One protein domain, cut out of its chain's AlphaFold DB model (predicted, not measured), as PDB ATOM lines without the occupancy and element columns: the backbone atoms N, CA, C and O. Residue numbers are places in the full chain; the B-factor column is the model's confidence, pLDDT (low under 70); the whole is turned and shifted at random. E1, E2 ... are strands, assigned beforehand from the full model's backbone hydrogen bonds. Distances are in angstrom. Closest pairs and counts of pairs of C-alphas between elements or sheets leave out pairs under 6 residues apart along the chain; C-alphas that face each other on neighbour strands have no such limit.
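Overview. This is residues 2 to 53 of the 53 residues of an uncharacterized protein of Bacteroidales bacterium (UniProt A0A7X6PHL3). This is a chain with little regular structure: one antiparallel hairpin, E1 then E2, and beside it a long stretch with no named element, residues 2 to 30, which runs out and folds back around residues 11 to 15. The printed part has 52 residues, with no named helix and two named strands; it is all strand by class, though these hold only 12 residues. It is only just loose, close to compact, with a radius of gyration of the C-alphas of 12.1 A, and elongated, spanning 35 by 22 by 19 A.

Arrangement. Look first at E1, residues 31 to 36, and E2, residues 45 to 50, antiparallel neighbours in a hairpin at 153 degrees between directions. C-alphas 31 and 50 face each other at 4.4 A. N 32 and O 49, 2.8 A apart, are within hydrogen-bond range. Outside them, residues 21 to 22 pair antiparallel with residues 25 to 26.

Along the chain. Find C-alpha 31 at (65.934, 61.900, -91.326); E1 runs 16.1 A from there. E2, 16.3 A long, ends at C-alpha 50, (63.609, 65.592, -91.555).

Size, cuts and confidence. The C-alphas farthest apart, Gly 41 and Arg 53, are 36.6 A apart. The printed part has no cut, and the link from E1 to E2 is short. Only residue 2 has pLDDT under 70.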
ATOM      1  N   ARG A   2      69.942  51.421 -83.254       64.62
ATOM      2  CA  ARG A   2      69.573  52.848 -83.432       64.62
ATOM      3  C   ARG A   2      68.505  53.068 -84.519       64.62
ATOM      4  O   ARG A   2      67.821  54.081 -84.500       64.62
ATOM      5  N   TRP A   3      68.346  52.105 -85.423       74.94
ATOM      6  CA  TRP A   3      67.500  52.196 -86.614       74.94
ATOM      7  C   TRP A   3      66.306  51.244 -86.493       74.94
ATOM      8  O   TRP A   3      66.417  50.200 -85.849       74.94
ATOM      9  N   GLY A   4      65.167  51.610 -87.088       81.06
ATOM     10  CA  GLY A   4      63.948  50.786 -87.084       81.06
ATOM     11  C   GLY A   4      63.115  50.854 -85.799       81.06
ATOM     12  O   GLY A   4      62.218  50.038 -85.605       81.06
ATOM     13  N   LYS A   5      63.391  51.813 -84.906       89.38
ATOM     14  CA  LYS A   5      62.579  52.032 -83.705       89.38
ATOM     15  C   LYS A   5      61.348  52.876 -84.040       89.38
ATOM     16  O   LYS A   5      61.479  53.960 -84.598       89.38
ATOM     17  N   LEU A   6      60.169  52.410 -83.630       92.25
ATOM     18  CA  LEU A   6      58.948  53.212 -83.676       92.25
ATOM     19  C   LEU A   6      59.046  54.347 -82.648       92.25
ATOM     20  O   LEU A   6      59.083  54.089 -81.444       92.25
ATOM     21  N   VAL A   7      59.103  55.587 -83.130       93.62
ATOM     22  CA  VAL A   7      59.175  56.791 -82.283       93.62
ATOM     23  C   VAL A   7      57.826  57.479 -82.122       93.62
ATOM     24  O   VAL A   7      57.613  58.203 -81.161       93.62
ATOM     25  N   TYR A   8      56.897  57.246 -83.042       94.94
ATOM     26  CA  TYR A   8      55.600  57.898 -83.032       94.94
ATOM     27  C   TYR A   8      54.595  57.087 -83.857       94.94
ATOM     28  O   TYR A   8      54.955  56.484 -84.870       94.94
ATOM     29  N   ARG A   9      53.335  57.045 -83.409       95.00
ATOM     30  CA  ARG A   9      52.218  56.397 -84.109       95.00
ATOM     31  C   ARG A   9      50.912  57.061 -83.697       95.00
ATOM     32  O   ARG A   9      50.570  57.021 -82.521       95.00
ATOM     33  N   SER A  10      50.135  57.515 -84.673       94.69
ATOM     34  CA  SER A  10      48.766  57.985 -84.463       94.69
ATOM     35  C   SER A  10      47.816  57.376 -85.488       94.69
ATOM     36  O   SER A  10      48.217  57.017 -86.595       94.69
ATOM     37  N   ARG A  11      46.545  57.234 -85.097       94.12
ATOM     38  CA  ARG A  11      45.444  56.893 -86.012       94.12
ATOM     39  C   ARG A  11      44.876  58.128 -86.712       94.12
ATOM     40  O   ARG A  11      44.256  57.987 -87.757       94.12
ATOM     41  N   ASN A  12      45.072  59.312 -86.133       92.38
ATOM     42  CA  ASN A  12      44.592  60.579 -86.663       92.38
ATOM     43  C   ASN A  12      45.677  61.648 -86.478       92.38
ATOM     44  O   ASN A  12      45.726  62.334 -85.458       92.38
ATOM     45  N   ILE A  13      46.542  61.769 -87.485       89.62
ATOM     46  CA  ILE A  13      47.666  62.713 -87.492       89.62
ATOM     47  C   ILE A  13      47.211  64.173 -87.369       89.62
ATOM     48  O   ILE A  13      47.932  64.989 -86.809       89.62
ATOM     49  N   SER A  14      46.013  64.506 -87.861       90.00
ATOM     50  CA  SER A  14      45.487  65.872 -87.804       90.00
ATOM     51  C   SER A  14      45.042  66.271 -86.396       90.00
ATOM     52  O   SER A  14      45.082  67.450 -86.066       90.00
ATOM     53  N   ALA A  15      44.606  65.309 -85.574       94.56
ATOM     54  CA  ALA A  15      44.187  65.559 -84.193       94.56
ATOM     55  C   ALA A  15      45.344  65.459 -83.189       94.56
ATOM     56  O   ALA A  15      45.344  66.154 -82.179       94.56
ATOM     57  N   ASP A  16      46.315  64.591 -83.463       93.44
ATOM     58  CA  ASP A  16      47.478  64.355 -82.613       93.44
ATOM     59  C   ASP A  16      48.727  64.362 -83.496       93.44
ATOM     60  O   ASP A  16      49.148  63.290 -83.908       93.44
ATOM     61  N   PRO A  17      49.263  65.526 -83.899       92.81
ATOM     62  CA  PRO A  17      50.429  65.603 -84.772       92.81
ATOM     63  C   PRO A  17      51.720  65.256 -84.023       92.81
ATOM     64  O   PRO A  17      51.870  65.538 -82.837       92.81
ATOM     65  N   TRP A  18      52.699  64.687 -84.731       94.06
ATOM     66  CA  TRP A  18      54.027  64.491 -84.151       94.06
ATOM     67  C   TRP A  18      54.751  65.829 -83.975       94.06
ATOM     68  O   TRP A  18      54.911  66.586 -84.930       94.06
ATOM     69  N   ASP A  19      55.239  66.088 -82.767       93.25
ATOM     70  CA  ASP A  19      55.908  67.329 -82.366       93.25
ATOM     71  C   ASP A  19      57.448  67.246 -82.419       93.25
ATOM     72  O   ASP A  19      58.152  68.120 -81.909       93.25
ATOM     73  N   GLY A  20      57.996  66.172 -82.996       93.88
ATOM     74  CA  GLY A  20      59.440  65.931 -83.047       93.88
ATOM     75  C   GLY A  20      60.033  65.407 -81.734       93.88
ATOM     76  O   GLY A  20      61.259  65.365 -81.585       93.88
ATOM     77  N   ARG A  21      59.202  64.995 -80.765       94.69
ATOM     78  CA  ARG A  21      59.655  64.380 -79.511       94.69
ATOM     79  C   ARG A  21      59.412  62.876 -79.482       94.69
ATOM     80  O   ARG A  21      58.546  62.335 -80.162       94.69
ATOM     81  N   PHE A  22      60.179  62.191 -78.643       93.69
ATOM     82  CA  PHE A  22      59.934  60.809 -78.248       93.69
ATOM     83  C   PHE A  22      60.259  60.662 -76.761       93.69
ATOM     84  O   PHE A  22      61.337  61.055 -76.310       93.69
ATOM     85  N   ASN A  23      59.311  60.131 -75.984       92.25
ATOM     86  CA  ASN A  23      59.390  60.055 -74.519       92.25
ATOM     87  C   ASN A  23      59.743  61.409 -73.863       92.25
ATOM     88  O   ASN A  23      60.629  61.491 -73.013       92.25
ATOM     89  N   GLY A  24      59.102  62.493 -74.318       93.94
ATOM     90  CA  GLY A  24      59.300  63.859 -73.808       93.94
ATOM     91  C   GLY A  24      60.601  64.545 -74.250       93.94
ATOM     92  O   GLY A  24      60.753  65.756 -74.070       93.94
ATOM     93  N   ARG A  25      61.532  63.812 -74.874       93.69
ATOM     94  CA  ARG A  25      62.820  64.341 -75.339       93.69
ATOM     95  C   ARG A  25      62.755  64.717 -76.813       93.69
ATOM     96  O   ARG A  25      62.218  63.962 -77.617       93.69
ATOM     97  N   LEU A  26      63.343  65.862 -77.155       93.94
ATOM     98  CA  LEU A  26      63.554  66.279 -78.542       93.94
ATOM     99  C   LEU A  26      64.424  65.257 -79.273       93.94
ATOM    100  O   LEU A  26      65.453  64.818 -78.752       93.94
ATOM    101  N   MET A  27      63.994  64.892 -80.473       93.25
ATOM    102  CA  MET A  27      64.747  63.997 -81.332       93.25
ATOM    103  C   MET A  27      65.893  64.733 -82.051       93.25
ATOM    104  O   MET A  27      65.825  65.949 -82.243       93.25
ATOM    105  N   PRO A  28      66.981  64.024 -82.406       93.25
ATOM    106  CA  PRO A  28      68.085  64.597 -83.172       93.25
ATOM    107  C   PRO A  28      67.652  65.185 -84.520       93.25
ATOM    108  O   PRO A  28      66.724  64.673 -85.149       93.25
ATOM    109  N   THR A  29      68.395  66.197 -84.980       95.19
ATOM    110  CA  THR A  29      68.374  66.671 -86.372       95.19
ATOM    111  C   THR A  29      68.865  65.543 -87.274       95.19
ATOM    112  O   THR A  29      70.061  65.275 -87.346       95.19
ATOM    113  N   ASP A  30      67.921  64.829 -87.877       92.25
ATOM    114  CA  ASP A  30      68.151  63.648 -88.707       92.25
ATOM    115  C   ASP A  30      66.909  63.392 -89.586       92.25
ATOM    116  O   ASP A  30      65.888  64.086 -89.475       92.25
ATOM    117  N   SER A  31      67.003  62.392 -90.457       92.31
ATOM    118  CA  SER A  31      65.934  61.900 -91.326       92.31
ATOM    119  C   SER A  31      65.194  60.717 -90.693       92.31
ATOM    120  O   SER A  31      65.802  59.723 -90.299       92.31
ATOM    121  N   TYR A  32      63.865  60.790 -90.645       93.12
ATOM    122  CA  TYR A  32      62.983  59.768 -90.075       93.12
ATOM    123  C   TYR A  32      62.065  59.203 -91.155       93.12
ATOM    124  O   TYR A  32      61.422  59.947 -91.892       93.12
ATOM    125  N   HIS A  33      61.972  57.879 -91.240       94.62
ATOM    126  CA  HIS A  33      61.086  57.213 -92.193       94.62
ATOM    127  C   HIS A  33      59.667  57.103 -91.638       94.62
ATOM    128  O   HIS A  33      59.483  56.721 -90.480       94.62
ATOM    129  N   TYR A  34      58.667  57.367 -92.479       94.25
ATOM    130  CA  TYR A  34      57.263  57.162 -92.131       94.25
ATOM    131  C   TYR A  34      56.584  56.144 -93.048       94.25
ATOM    132  O   TYR A  34      56.967  55.949 -94.204       94.25
ATOM    133  N   ILE A  35      55.526  55.532 -92.513       95.38
ATOM    134  CA  ILE A  35      54.575  54.696 -93.245       95.38
ATOM    135  C   ILE A  35      53.174  55.219 -92.920       95.38
ATOM    136  O   ILE A  35      52.792  55.279 -91.752       95.38
ATOM    137  N   LEU A  36      52.422  55.609 -93.946       94.81
ATOM    138  CA  LEU A  36      51.078  56.162 -93.841       94.81
ATOM    139  C   LEU A  36      50.065  55.213 -94.485       94.81
ATOM    140  O   LEU A  36      50.102  54.965 -95.693       94.81
ATOM    141  N   TYR A  37      49.134  54.730 -93.668       95.44
ATOM    142  CA  TYR A  37      48.001  53.920 -94.099       95.44
ATOM    143  C   TYR A  37      46.764  54.812 -94.232       95.44
ATOM    144  O   TYR A  37      46.294  55.356 -93.236       95.44
ATOM    145  N   LEU A  38      46.243  54.957 -95.454       93.38
ATOM    146  CA  LEU A  38      45.022  55.732 -95.724       93.38
ATOM    147  C   LEU A  38      43.733  54.926 -95.505       93.38
ATOM    148  O   LEU A  38      42.659  55.510 -95.423       93.38
ATOM    149  N   ASN A  39      43.840  53.598 -95.369       92.88
ATOM    150  CA  ASN A  39      42.715  52.669 -95.187       92.88
ATOM    151  C   ASN A  39      41.622  52.770 -96.274       92.88
ATOM    152  O   ASN A  39      40.481  52.389 -96.042       92.88
ATOM    153  N   ASP A  40      41.981  53.232 -97.470       95.19
ATOM    154  CA  ASP A  40      41.125  53.367 -98.655       95.19
ATOM    155  C   ASP A  40      41.365  52.243 -99.688       95.19
ATOM    156  O   ASP A  40      40.923  52.324-100.831       95.19
ATOM    157  N   GLY A  41      42.109  51.199 -99.305       95.62
ATOM    158  CA  GLY A  41      42.535  50.111-100.193       95.62
ATOM    159  C   GLY A  41      43.773  50.429-101.040       95.62
ATOM    160  O   GLY A  41      44.303  49.535-101.702       95.62
ATOM    161  N   SER A  42      44.281  51.665-101.003       96.94
ATOM    162  CA  SER A  42      45.536  52.020-101.664       96.94
ATOM    163  C   SER A  42      46.757  51.456-100.928       96.94
ATOM    164  O   SER A  42      46.709  51.075 -99.752       96.94
ATOM    165  N   ARG A  43      47.892  51.388-101.635       97.38
ATOM    166  CA  ARG A  43      49.165  50.979-101.028       97.38
ATOM    167  C   ARG A  43      49.618  52.023 -99.997       97.38
ATOM    168  O   ARG A  43      49.442  53.218-100.247       97.38
ATOM    169  N   PRO A  44      50.262  51.607 -98.889       97.00
ATOM    170  CA  PRO A  44      50.785  52.547 -97.907       97.00
ATOM    171  C   PRO A  44      51.741  53.548 -98.554       97.00
ATOM    172  O   PRO A  44      52.603  53.174 -99.354       97.00
ATOM    173  N   ARG A  45      51.605  54.820 -98.185       96.06
ATOM    174  CA  ARG A  45      52.534  55.867 -98.620       96.06
ATOM    175  C   ARG A  45      53.729  55.875 -97.685       96.06
ATOM    176  O   ARG A  45      53.567  55.782 -96.471       96.06
ATOM    177  N   THR A  46      54.925  55.980 -98.241       96.75
ATOM    178  CA  THR A  46      56.163  56.023 -97.462       96.75
ATOM    179  C   THR A  46      57.000  57.212 -97.888       96.75
ATOM    180  O   THR A  46      56.861  57.718 -99.002       96.75
ATOM    181  N   GLY A  47      57.855  57.676 -96.987       95.38
ATOM    182  CA  GLY A  47      58.747  58.788 -97.258       95.38
ATOM    183  C   GLY A  47      59.610  59.116 -96.055       95.38
ATOM    184  O   GLY A  47      59.699  58.339 -95.100       95.38
ATOM    185  N   ILE A  48      60.248  60.279 -96.125       94.62
ATOM    186  CA  ILE A  48      61.171  60.768 -95.109       94.62
ATOM    187  C   ILE A  48      60.657  62.109 -94.589       94.62
ATOM    188  O   ILE A  48      60.191  62.944 -95.362       94.62
ATOM    189  N   ILE A  49      60.747  62.298 -93.277       92.00
ATOM    190  CA  ILE A  49      60.538  63.565 -92.582       92.00
ATOM    191  C   ILE A  49      61.859  63.918 -91.909       92.00
ATOM    192  O   ILE A  49      62.400  63.110 -91.156       92.00
ATOM    193  N   SER A  50      62.366  65.119 -92.161       94.19
ATOM    194  CA  SER A  50      63.609  65.592 -91.555       94.19
ATOM    195  C   SER A  50      63.316  66.597 -90.454       94.19
ATOM    196  O   SER A  50      62.541  67.532 -90.650       94.19
ATOM    197  N   ILE A  51      63.970  66.427 -89.308       93.56
ATOM    198  CA  ILE A  51      64.010  67.457 -88.268       93.56
ATOM    199  C   ILE A  51      65.206  68.356 -88.577       93.56
ATOM    200  O   ILE A  51      66.337  67.879 -88.586       93.56
ATOM    201  N   ILE A  52      64.965  69.642 -88.822       92.50
ATOM    202  CA  ILE A  52      65.996  70.650 -89.127       92.50
ATOM    203  C   ILE A  52      66.020  71.683 -87.989       92.50
ATOM    204  O   ILE A  52      65.000  71.887 -87.328       92.50
ATOM    205  N   ARG A  53      67.184  72.283 -87.725       84.19
ATOM    206  CA  ARG A  53      67.392  73.334 -86.721       84.19
ATOM    207  C   ARG A  53      67.888  74.619 -87.359       84.19
ATOM    208  O   ARG A  53      68.621  74.500 -88.364       84.19
TER     209      ARG A  53